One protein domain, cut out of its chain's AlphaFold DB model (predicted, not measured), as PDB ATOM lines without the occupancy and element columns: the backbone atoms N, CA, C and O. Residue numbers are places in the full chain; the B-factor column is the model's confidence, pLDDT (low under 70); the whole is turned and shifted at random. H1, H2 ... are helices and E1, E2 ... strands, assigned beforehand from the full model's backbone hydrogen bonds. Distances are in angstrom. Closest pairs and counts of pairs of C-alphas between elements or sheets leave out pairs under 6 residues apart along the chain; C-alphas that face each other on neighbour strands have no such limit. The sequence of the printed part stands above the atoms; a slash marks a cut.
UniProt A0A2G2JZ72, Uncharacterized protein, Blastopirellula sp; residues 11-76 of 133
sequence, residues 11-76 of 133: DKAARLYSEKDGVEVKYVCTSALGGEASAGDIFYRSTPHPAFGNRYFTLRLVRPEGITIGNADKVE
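What this domain is: This is residues 11 to 76 of the 133 residues of an uncharacterized protein of Blastopirellula sp (UniProt A0A2G2JZ72). One strongly twisted sheet of four strands, a meander in which each strand is the antiparallel neighbour of the one before, has helix H1 slantwise over one face and the short H2 on the opposite face. The loop between E2 and E3 is long. The printed part has 66 residues, in the order H1, E1, E2, E3, E4, H2; the sheet's order is E1, E2, E3, E4, antiparallel throughout. The class is mixed, helices and strands; the whole is compact, with a radius of gyration of the C-alphas of 11.6 A and spans of 32 by 24 by 21 A.

Where its parts are: H1, residues 11 to 21, begins at C-alpha 11 (312.120, 237.815, 232.567) and is 15.3 A long. E1 is residues 26 to 31, 14.9 A, and E2 residues 40 to 44, 13.0 A. E3, residues 56 to 62, is 18.8 A long, and E4, residues 66 to 71, 17.0 A. H2, residues 73 to 76, 6.3 A, ends at C-alpha 76 (293.879, 226.803, 228.501).

How they stand to each other: E1 and E2 form a hairpin, with N 28 and O 42 2.9 A apart, within hydrogen-bond range. So do E2 and E3, with N 43 and O 57 at 2.8 A, and E3 and E4, with N 62 and O 66 at 2.8 A. H1 is on the sheet at a height of 9.6 A, over E2 and slantwise to it at 50 degrees on the local plane; its closest C-alphas to E1 are those of Ala 14 and Lys 26, 5.7 A. H2 is on the opposite face, at a height of 8.3 A. In H1 every O i to N i+4 pair is within hydrogen-bond range; H2 is too short for one.

The domain as a whole: The C-alphas of Gly 22 and Gly 35, the two farthest apart, are 33.0 A from each other. The printed part has no cut. The link from E2 to E3, 11 residues, is long. Mean pLDDT of the printed part is 95.7, and no printed residue is under 70.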
ATOM      1  N   ASP A  11     311.956 237.254 231.219       98.25
ATOM      2  CA  ASP A  11     312.120 237.815 232.567       98.25
ATOM      3  C   ASP A  11     311.908 239.331 232.560       98.25
ATOM      4  O   ASP A  11     311.190 239.894 233.390       98.25
ATOM      5  N   LYS A  12     312.488 240.011 231.566       98.31
ATOM      6  CA  LYS A  12     312.305 241.450 231.375       98.31
ATOM      7  C   LYS A  12     310.852 241.787 231.042       98.31
ATOM      8  O   LYS A  12     310.342 242.792 231.533       98.31
ATOM      9  N   ALA A  13     310.194 240.977 230.213       98.12
ATOM     10  CA  ALA A  13     308.791 241.172 229.859       98.12
ATOM     11  C   ALA A  13     307.863 240.945 231.064       98.12
ATOM     12  O   ALA A  13     307.051 241.816 231.375       98.12
ATOM     13  N   ALA A  14     308.025 239.831 231.775       98.50
ATOM     14  CA  ALA A  14     307.277 239.500 232.982       98.50
ATOM     15  C   ALA A  14     307.405 240.609 234.032       98.50
ATOM     16  O   ALA A  14     306.396 241.105 234.535       98.50
ATOM     17  N   ARG A  15     308.629 241.091 234.283       98.50
ATOM     18  CA  ARG A  15     308.871 242.222 235.184       98.50
ATOM     19  C   ARG A  15     308.157 243.495 234.729       98.50
ATOM     20  O   ARG A  15     307.461 244.112 235.529       98.50
ATOM     21  N   LEU A  16     308.301 243.874 233.458       98.00
ATOM     22  CA  LEU A  16     307.680 245.081 232.903       98.00
ATOM     23  C   LEU A  16     306.159 245.072 233.088       98.00
ATOM     24  O   LEU A  16     305.585 246.069 233.521       98.00
ATOM     25  N   TYR A  17     305.504 243.960 232.749       96.81
ATOM     26  CA  TYR A  17     304.053 243.854 232.885       96.81
ATOM     27  C   TYR A  17     303.616 243.696 234.340       96.81
ATOM     28  O   TYR A  17     302.557 244.206 234.687       96.81
ATOM     29  N   SER A  18     304.441 243.101 235.205       97.56
ATOM     30  CA  SER A  18     304.151 243.059 236.640       97.56
ATOM     31  C   SER A  18     304.147 244.458 237.262       97.56
ATOM     32  O   SER A  18     303.216 244.830 237.970       97.56
ATOM     33  N   GLU A  19     305.169 245.263 236.953       97.25
ATOM     34  CA  GLU A  19     305.280 246.652 237.417       97.25
ATOM     35  C   GLU A  19     304.146 247.525 236.855       97.25
ATOM     36  O   GLU A  19     303.595 248.364 237.565       97.25
ATOM     37  N   LYS A  20     303.776 247.312 235.586       94.62
ATOM     38  CA  LYS A  20     302.719 248.070 234.909       94.62
ATOM     39  C   LYS A  20     301.316 247.733 235.418       94.62
ATOM     40  O   LYS A  20     300.516 248.646 235.613       94.62
ATOM     41  N   ASP A  21     301.014 246.448 235.594       93.25
ATOM     42  CA  ASP A  21     299.669 245.976 235.937       93.25
ATOM     43  C   ASP A  21     299.450 245.909 237.465       93.25
ATOM     44  O   ASP A  21     298.319 245.735 237.917       93.25
ATOM     45  N   GLY A  22     300.511 246.060 238.270       94.69
ATOM     46  CA  GLY A  22     300.444 246.024 239.736       94.69
ATOM     47  C   GLY A  22     300.146 244.637 240.315       94.69
ATOM     48  O   GLY A  22     299.726 244.527 241.466       94.69
ATOM     49  N   VAL A  23     300.338 243.583 239.520       95.75
ATOM     50  CA  VAL A  23     300.113 242.176 239.881       95.75
ATOM     51  C   VAL A  23     301.258 241.325 239.353       95.75
ATOM     52  O   VAL A  23     301.926 241.712 238.403       95.75
ATOM     53  N   GLU A  24     301.485 240.154 239.936       97.31
ATOM     54  CA  GLU A  24     302.503 239.236 239.427       97.31
ATOM     55  C   GLU A  24     302.129 238.704 238.035       97.31
ATOM     56  O   GLU A  24     301.022 238.203 237.812       97.31
ATOM     57  N   VAL A  25     303.077 238.810 237.103       98.25
ATOM     58  CA  VAL A  25     303.007 238.244 235.759       98.25
ATOM     59  C   VAL A  25     304.105 237.200 235.614       98.25
ATOM     60  O   VAL A  25     305.281 237.509 235.794       98.25
ATOM     61  N   LYS A  26     303.728 235.983 235.220       97.94
ATOM     62  CA  LYS A  26     304.658 234.877 234.964       97.94
ATOM     63  C   LYS A  26     304.664 234.482 233.494       97.94
ATOM     64  O   LYS A  26     303.629 234.537 232.830       97.94
ATOM     65  N   TYR A  27     305.824 234.087 232.984       98.69
ATOM     66  CA  TYR A  27     305.925 233.426 231.685       98.69
ATOM     67  C   TYR A  27     305.401 231.989 231.795       98.69
ATOM     68  O   TYR A  27     305.647 231.326 232.798       98.69
ATOM     69  N   VAL A  28     304.663 231.534 230.782       98.62
ATOM     70  CA  VAL A  28     304.030 230.207 230.758       98.62
ATOM     71  C   VAL A  28     304.654 229.330 229.683       98.62
ATOM     72  O   VAL A  28     305.123 228.233 229.962       98.62
ATOM     73  N   CYS A  29     304.622 229.786 228.431       98.56
ATOM     74  CA  CYS A  29     305.163 229.048 227.297       98.56
ATOM     75  C   CYS A  29     305.305 229.952 226.075       98.56
ATOM     76  O   CYS A  29     304.793 231.067 226.037       98.56
ATOM     77  N   THR A  30     305.950 229.436 225.038       98.31
ATOM     78  CA  THR A  30     305.959 230.049 223.707       98.31
ATOM     79  C   THR A  30     305.142 229.177 222.779       98.31
ATOM     80  O   THR A  30     305.517 228.037 222.531       98.31
ATOM     81  N   SER A  31     304.004 229.674 222.293       98.00
ATOM     82  CA  SER A  31     303.134 228.892 221.413       98.00
ATOM     83  C   SER A  31     302.282 229.768 220.493       98.00
ATOM     84  O   SER A  31     302.019 230.941 220.769       98.00
ATOM     85  N   ALA A  32     301.863 229.199 219.366       96.81
ATOM     86  CA  ALA A  32     300.710 229.681 218.617       96.81
ATOM     87  C   ALA A  32     299.415 229.451 219.427       96.81
ATOM     88  O   ALA A  32     299.400 228.690 220.389       96.81
ATOM     89  N   LEU A  33     298.307 230.088 219.033       95.94
ATOM     90  CA  LEU A  33     296.987 229.862 219.661       95.94
ATOM     91  C   LEU A  33     296.037 229.045 218.758       95.94
ATOM     92  O   LEU A  33     294.849 228.871 219.057       95.94
ATOM     93  N   GLY A  34     296.550 228.558 217.630       93.44
ATOM     94  CA  GLY A  34     295.843 227.791 216.614       93.44
ATOM     95  C   GLY A  34     296.780 227.355 215.481       93.44
ATOM     96  O   GLY A  34     297.900 226.905 215.710       93.44
ATOM     97  N   GLY A  35     296.315 227.468 214.234       90.88
ATOM     98  CA  GLY A  35     297.031 226.974 213.051       90.88
ATOM     99  C   GLY A  35     298.206 227.832 212.558       90.88
ATOM    100  O   GLY A  35     298.704 227.604 211.447       90.88
ATOM    101  N   GLU A  36     298.611 228.856 213.311       93.00
ATOM    102  CA  GLU A  36     299.638 229.803 212.884       93.00
ATOM    103  C   GLU A  36     301.015 229.137 212.729       93.00
ATOM    104  O   GLU A  36     301.367 228.187 213.425       93.00
ATOM    105  N   ALA A  37     301.812 229.666 211.797       90.44
ATOM    106  CA  ALA A  37     303.207 229.262 211.591       90.44
ATOM    107  C   ALA A  37     304.195 230.081 212.446       90.44
ATOM    108  O   ALA A  37     305.401 229.983 212.256       90.44
ATOM    109  N   SER A  38     303.687 230.924 213.345       91.50
ATOM    110  CA  SER A  38     304.485 231.703 214.285       91.50
ATOM    111  C   SER A  38     303.864 231.645 215.676       91.50
ATOM    112  O   SER A  38     302.642 231.683 215.838       91.50
ATOM    113  N   ALA A  39     304.729 231.539 216.680       96.56
ATOM    114  CA  ALA A  39     304.358 231.552 218.086       96.56
ATOM    115  C   ALA A  39     304.522 232.952 218.698       96.56
ATOM    116  O   ALA A  39     305.136 233.846 218.113       96.56
ATOM    117  N   GLY A  40     303.967 233.130 219.894       97.75
ATOM    118  CA  GLY A  40     304.292 234.243 220.779       97.75
ATOM    119  C   GLY A  40     304.599 233.748 222.180       97.75
ATOM    120  O   GLY A  40     304.194 232.648 222.553       97.75
ATOM    121  N   ASP A  41     305.273 234.584 222.961       98.75
ATOM    122  CA  ASP A  41     305.535 234.308 224.371       98.75
ATOM    123  C   ASP A  41     304.262 234.604 225.167       98.75
ATOM    124  O   ASP A  41     303.729 235.714 225.104       98.75
ATOM    125  N   ILE A  42     303.730 233.597 225.851       98.81
ATOM    126  CA  ILE A  42     302.478 233.640 226.600       98.81
ATOM    127  C   ILE A  42     302.792 233.842 228.077       98.81
ATOM    128  O   ILE A  42     303.614 233.140 228.667       98.81
ATOM    129  N   PHE A  43     302.093 234.801 228.669       98.81
ATOM    130  CA  PHE A  43     302.214 235.194 230.061       98.81
ATOM    131  C   PHE A  43     300.868 235.058 230.763       98.81
ATOM    132  O   PHE A  43     299.818 235.190 230.130       98.81
ATOM    133  N   TYR A  44     300.907 234.844 232.074       98.69
ATOM    134  CA  TYR A  44     299.743 234.693 232.937       98.69
ATOM    135  C   TYR A  44     299.795 235.656 234.118       98.69
ATOM    136  O   TYR A  44     300.859 235.897 234.687       98.69
ATOM    137  N   ARG A  45     298.617 236.123 234.529       97.31
ATOM    138  CA  ARG A  45     298.360 236.770 235.820       97.31
ATOM    139  C   ARG A  45     297.126 236.155 236.483       97.31
ATOM    140  O   ARG A  45     296.104 235.908 235.839       97.31
ATOM    141  N   SER A  46     297.199 235.963 237.798       95.81
ATOM    142  CA  SER A  46     296.118 235.387 238.616       95.81
ATOM    143  C   SER A  46     294.965 236.357 238.888       95.81
ATOM    144  O   SER A  46     293.904 235.942 239.354       95.81
ATOM    145  N   THR A  47     295.126 237.633 238.547       96.12
ATOM    146  CA  THR A  47     294.059 238.636 238.553       96.12
ATOM    147  C   THR A  47     293.758 239.032 237.105       96.12
ATOM    148  O   THR A  47     294.686 239.407 236.387       96.12
ATOM    149  N   PRO A  48     292.498 238.952 236.636       95.19
ATOM    150  CA  PRO A  48     292.120 239.389 235.291       95.19
ATOM    151  C   PRO A  48     292.555 240.829 234.994       95.19
ATOM    152  O   PRO A  48     292.531 241.672 235.890       95.19
ATOM    153  N   HIS A  49     292.898 241.139 233.738       92.88
ATOM    154  CA  HIS A  49     293.213 242.524 233.364       92.88
ATOM    155  C   HIS A  49     292.023 243.440 233.673       92.88
ATOM    156  O   HIS A  49     290.922 243.143 233.198       92.88
ATOM    157  N   PRO A  50     292.213 244.584 234.349       88.25
ATOM    158  CA  PRO A  50     291.100 245.436 234.773       88.25
ATOM    159  C   PRO A  50     290.248 245.954 233.604       88.25
ATOM    160  O   PRO A  50     289.048 246.142 233.762       88.25
ATOM    161  N   ALA A  51     290.849 246.155 232.424       90.50
ATOM    162  CA  ALA A  51     290.136 246.651 231.241       90.50
ATOM    163  C   ALA A  51     289.644 245.560 230.271       90.50
ATOM    164  O   ALA A  51     288.713 245.801 229.513       90.50
ATOM    165  N   PHE A  52     290.283 244.385 230.248       92.94
ATOM    166  CA  PHE A  52     290.076 243.384 229.185       92.94
ATOM    167  C   PHE A  52     289.585 242.031 229.711       92.94
ATOM    168  O   PHE A  52     289.154 241.197 228.925       92.94
ATOM    169  N   GLY A  53     289.660 241.792 231.024       95.62
ATOM    170  CA  GLY A  53     289.194 240.560 231.660       95.62
ATOM    171  C   GLY A  53     290.053 239.318 231.401       95.62
ATOM    172  O   GLY A  53     289.830 238.298 232.045       95.62
ATOM    173  N   ASN A  54     291.056 239.385 230.522       97.44
ATOM    174  CA  ASN A  54     291.911 238.241 230.221       97.44
ATOM    175  C   ASN A  54     292.964 237.999 231.306       97.44
ATOM    176  O   ASN A  54     293.516 238.945 231.890       97.44
ATOM    177  N   ARG A  55     293.280 236.727 231.540       98.12
ATOM    178  CA  ARG A  55     294.339 236.277 232.460       98.12
ATOM    179  C   ARG A  55     295.628 235.978 231.716       98.12
ATOM    180  O   ARG A  55     296.704 236.202 232.266       98.12
ATOM    181  N   TYR A  56     295.513 235.552 230.463       98.69
ATOM    182  CA  TYR A  56     296.641 235.265 229.597       98.69
ATOM    183  C   TYR A  56     296.778 236.314 228.508       98.69
ATOM    184  O   TYR A  56     295.802 236.748 227.889       98.69
ATOM    185  N   PHE A  57     298.013 236.695 228.223       98.56
ATOM    186  CA  PHE A  57     298.333 237.526 227.071       98.56
ATOM    187  C   PHE A  57     299.579 237.003 226.370       98.56
ATOM    188  O   PHE A  57     300.418 236.345 226.976       98.56
ATOM    189  N   THR A  58     299.687 237.288 225.079       98.44
ATOM    190  CA  THR A  58     300.830 236.896 224.255       98.44
ATOM    191  C   THR A  58     301.579 238.127 223.774       98.44
ATOM    192  O   THR A  58     300.950 239.122 223.409       98.44
ATOM    193  N   LEU A  59     302.907 238.052 223.756       98.12
ATOM    194  CA  LEU A  59     303.777 238.989 223.063       98.12
ATOM    195  C   LEU A  59     304.300 238.320 221.793       98.12
ATOM    196  O   LEU A  59     304.962 237.284 221.853       98.12
ATOM    197  N   ARG A  60     303.993 238.908 220.635       94.81
ATOM    198  CA  ARG A  60     304.386 238.382 219.319       94.81
ATOM    199  C   ARG A  60     305.253 239.385 218.584       94.81
ATOM    200  O   ARG A  60     304.926 240.570 218.542       94.81
ATOM    201  N   LEU A  61     306.315 238.898 217.948       92.38
ATOM    202  CA  LEU A  61     307.099 239.688 217.006       92.38
ATOM    203  C   LEU A  61     306.417 239.653 215.632       92.38
ATOM    204  O   LEU A  61     306.388 238.614 214.975       92.38
ATOM    205  N   VAL A  62     305.881 240.788 215.198       89.06
ATOM    206  CA  VAL A  62     305.255 240.973 213.884       89.06
ATOM    207  C   VAL A  62     306.139 241.927 213.087       89.06
ATOM    208  O   VAL A  62     306.579 242.950 213.605       89.06
ATOM    209  N   ARG A  63     306.502 241.563 211.855       84.69
ATOM    210  CA  ARG A  63     307.367 242.396 211.009       84.69
ATOM    211  C   ARG A  63     306.527 243.080 209.930       84.69
ATOM    212  O   ARG A  63     305.832 242.352 209.220       84.69
ATOM    213  N   PRO A  64     306.707 244.398 209.703       86.75
ATOM    214  CA  PRO A  64     307.689 245.313 210.317       86.75
ATOM    215  C   PRO A  64     307.268 245.984 211.646       86.75
ATOM    216  O   PRO A  64     308.016 246.811 212.159       86.75
ATOM    217  N   GLU A  65     306.100 245.667 212.201       87.69
ATOM    218  CA  GLU A  65     305.412 246.421 213.263       87.69
ATOM    219  C   GLU A  65     306.089 246.373 214.645       87.69
ATOM    220  O   GLU A  65     305.828 247.223 215.495       87.69
ATOM    221  N   GLY A  66     306.967 245.399 214.888       93.12
ATOM    222  CA  GLY A  66     307.629 245.189 216.172       93.12
ATOM    223  C   GLY A  66     306.868 244.220 217.077       93.12
ATOM    224  O   GLY A  66     306.371 243.189 216.629       93.12
ATOM    225  N   ILE A  67     306.840 244.497 218.382       95.44
ATOM    226  CA  ILE A  67     306.199 243.620 219.371       95.44
ATOM    227  C   ILE A  67     304.734 244.028 219.530       95.44
ATOM    228  O   ILE A  67     304.439 245.173 219.862       95.44
ATOM    229  N   THR A  68     303.825 243.074 219.349       95.31
ATOM    230  CA  THR A  68     302.386 243.252 219.573       95.31
ATOM    231  C   THR A  68     301.926 242.447 220.785       95.31
ATOM    232  O   THR A  68     302.511 241.413 221.106       95.31
ATOM    233  N   ILE A  69     300.882 242.935 221.462       96.38
ATOM    234  CA  ILE A  69     300.226 242.257 222.585       96.38
ATOM    235  C   ILE A  69     298.835 241.778 222.162       96.38
ATOM    236  O   ILE A  69     298.104 242.508 221.496       96.38
ATOM    237  N   GLY A  70     298.459 240.564 222.561       95.88
ATOM    238  CA  GLY A  70     297.143 239.993 222.271       95.88
ATOM    239  C   GLY A  70     296.577 239.172 223.425       95.88
ATOM    240  O   GLY A  70     297.315 238.753 224.316       95.88
ATOM    241  N   ASN A  71     295.264 238.928 223.403       97.75
ATOM    242  CA  ASN A  71     294.617 237.990 224.321       97.75
ATOM    243  C   ASN A  71     295.094 236.558 224.015       97.75
ATOM    244  O   ASN A  71     295.148 236.162 222.849       97.75
ATOM    245  N   ALA A  72     295.444 235.803 225.057       98.25
ATOM    246  CA  ALA A  72     295.889 234.421 224.953       98.25
ATOM    247  C   ALA A  72     295.101 233.440 225.836       98.25
ATOM    248  O   ALA A  72     295.560 232.319 226.010       98.25
ATOM    249  N   ASP A  73     293.926 233.806 226.367       98.38
ATOM    250  CA  ASP A  73     293.141 232.940 227.272       98.38
ATOM    251  C   ASP A  73     292.814 231.575 226.659       98.38
ATOM    252  O   ASP A  73     292.789 230.568 227.361       98.38
ATOM    253  N   LYS A  74     292.662 231.530 225.328       97.38
ATOM    254  CA  LYS A  74     292.463 230.294 224.563       97.38
ATOM    255  C   LYS A  74     293.537 229.234 224.845       97.38
ATOM    256  O   LYS A  74     293.287 228.062 224.605       97.38
ATOM    257  N   VAL A  75     294.715 229.609 225.353       97.88
ATOM    258  CA  VAL A  75     295.792 228.667 225.684       97.88
ATOM    259  C   VAL A  75     295.366 227.578 226.682       97.88
ATOM    260  O   VAL A  75     295.883 226.468 226.585       97.88
ATOM    261  N   GLU A  76     294.403 227.838 227.581       96.88
ATOM    262  CA  GLU A  76     293.879 226.803 228.501       96.88
ATOM    263  C   GLU A  76     293.092 225.694 227.784       96.88
ATOM    264  O   GLU A  76     292.918 224.603 228.323       96.88
TER     265      GLU A  76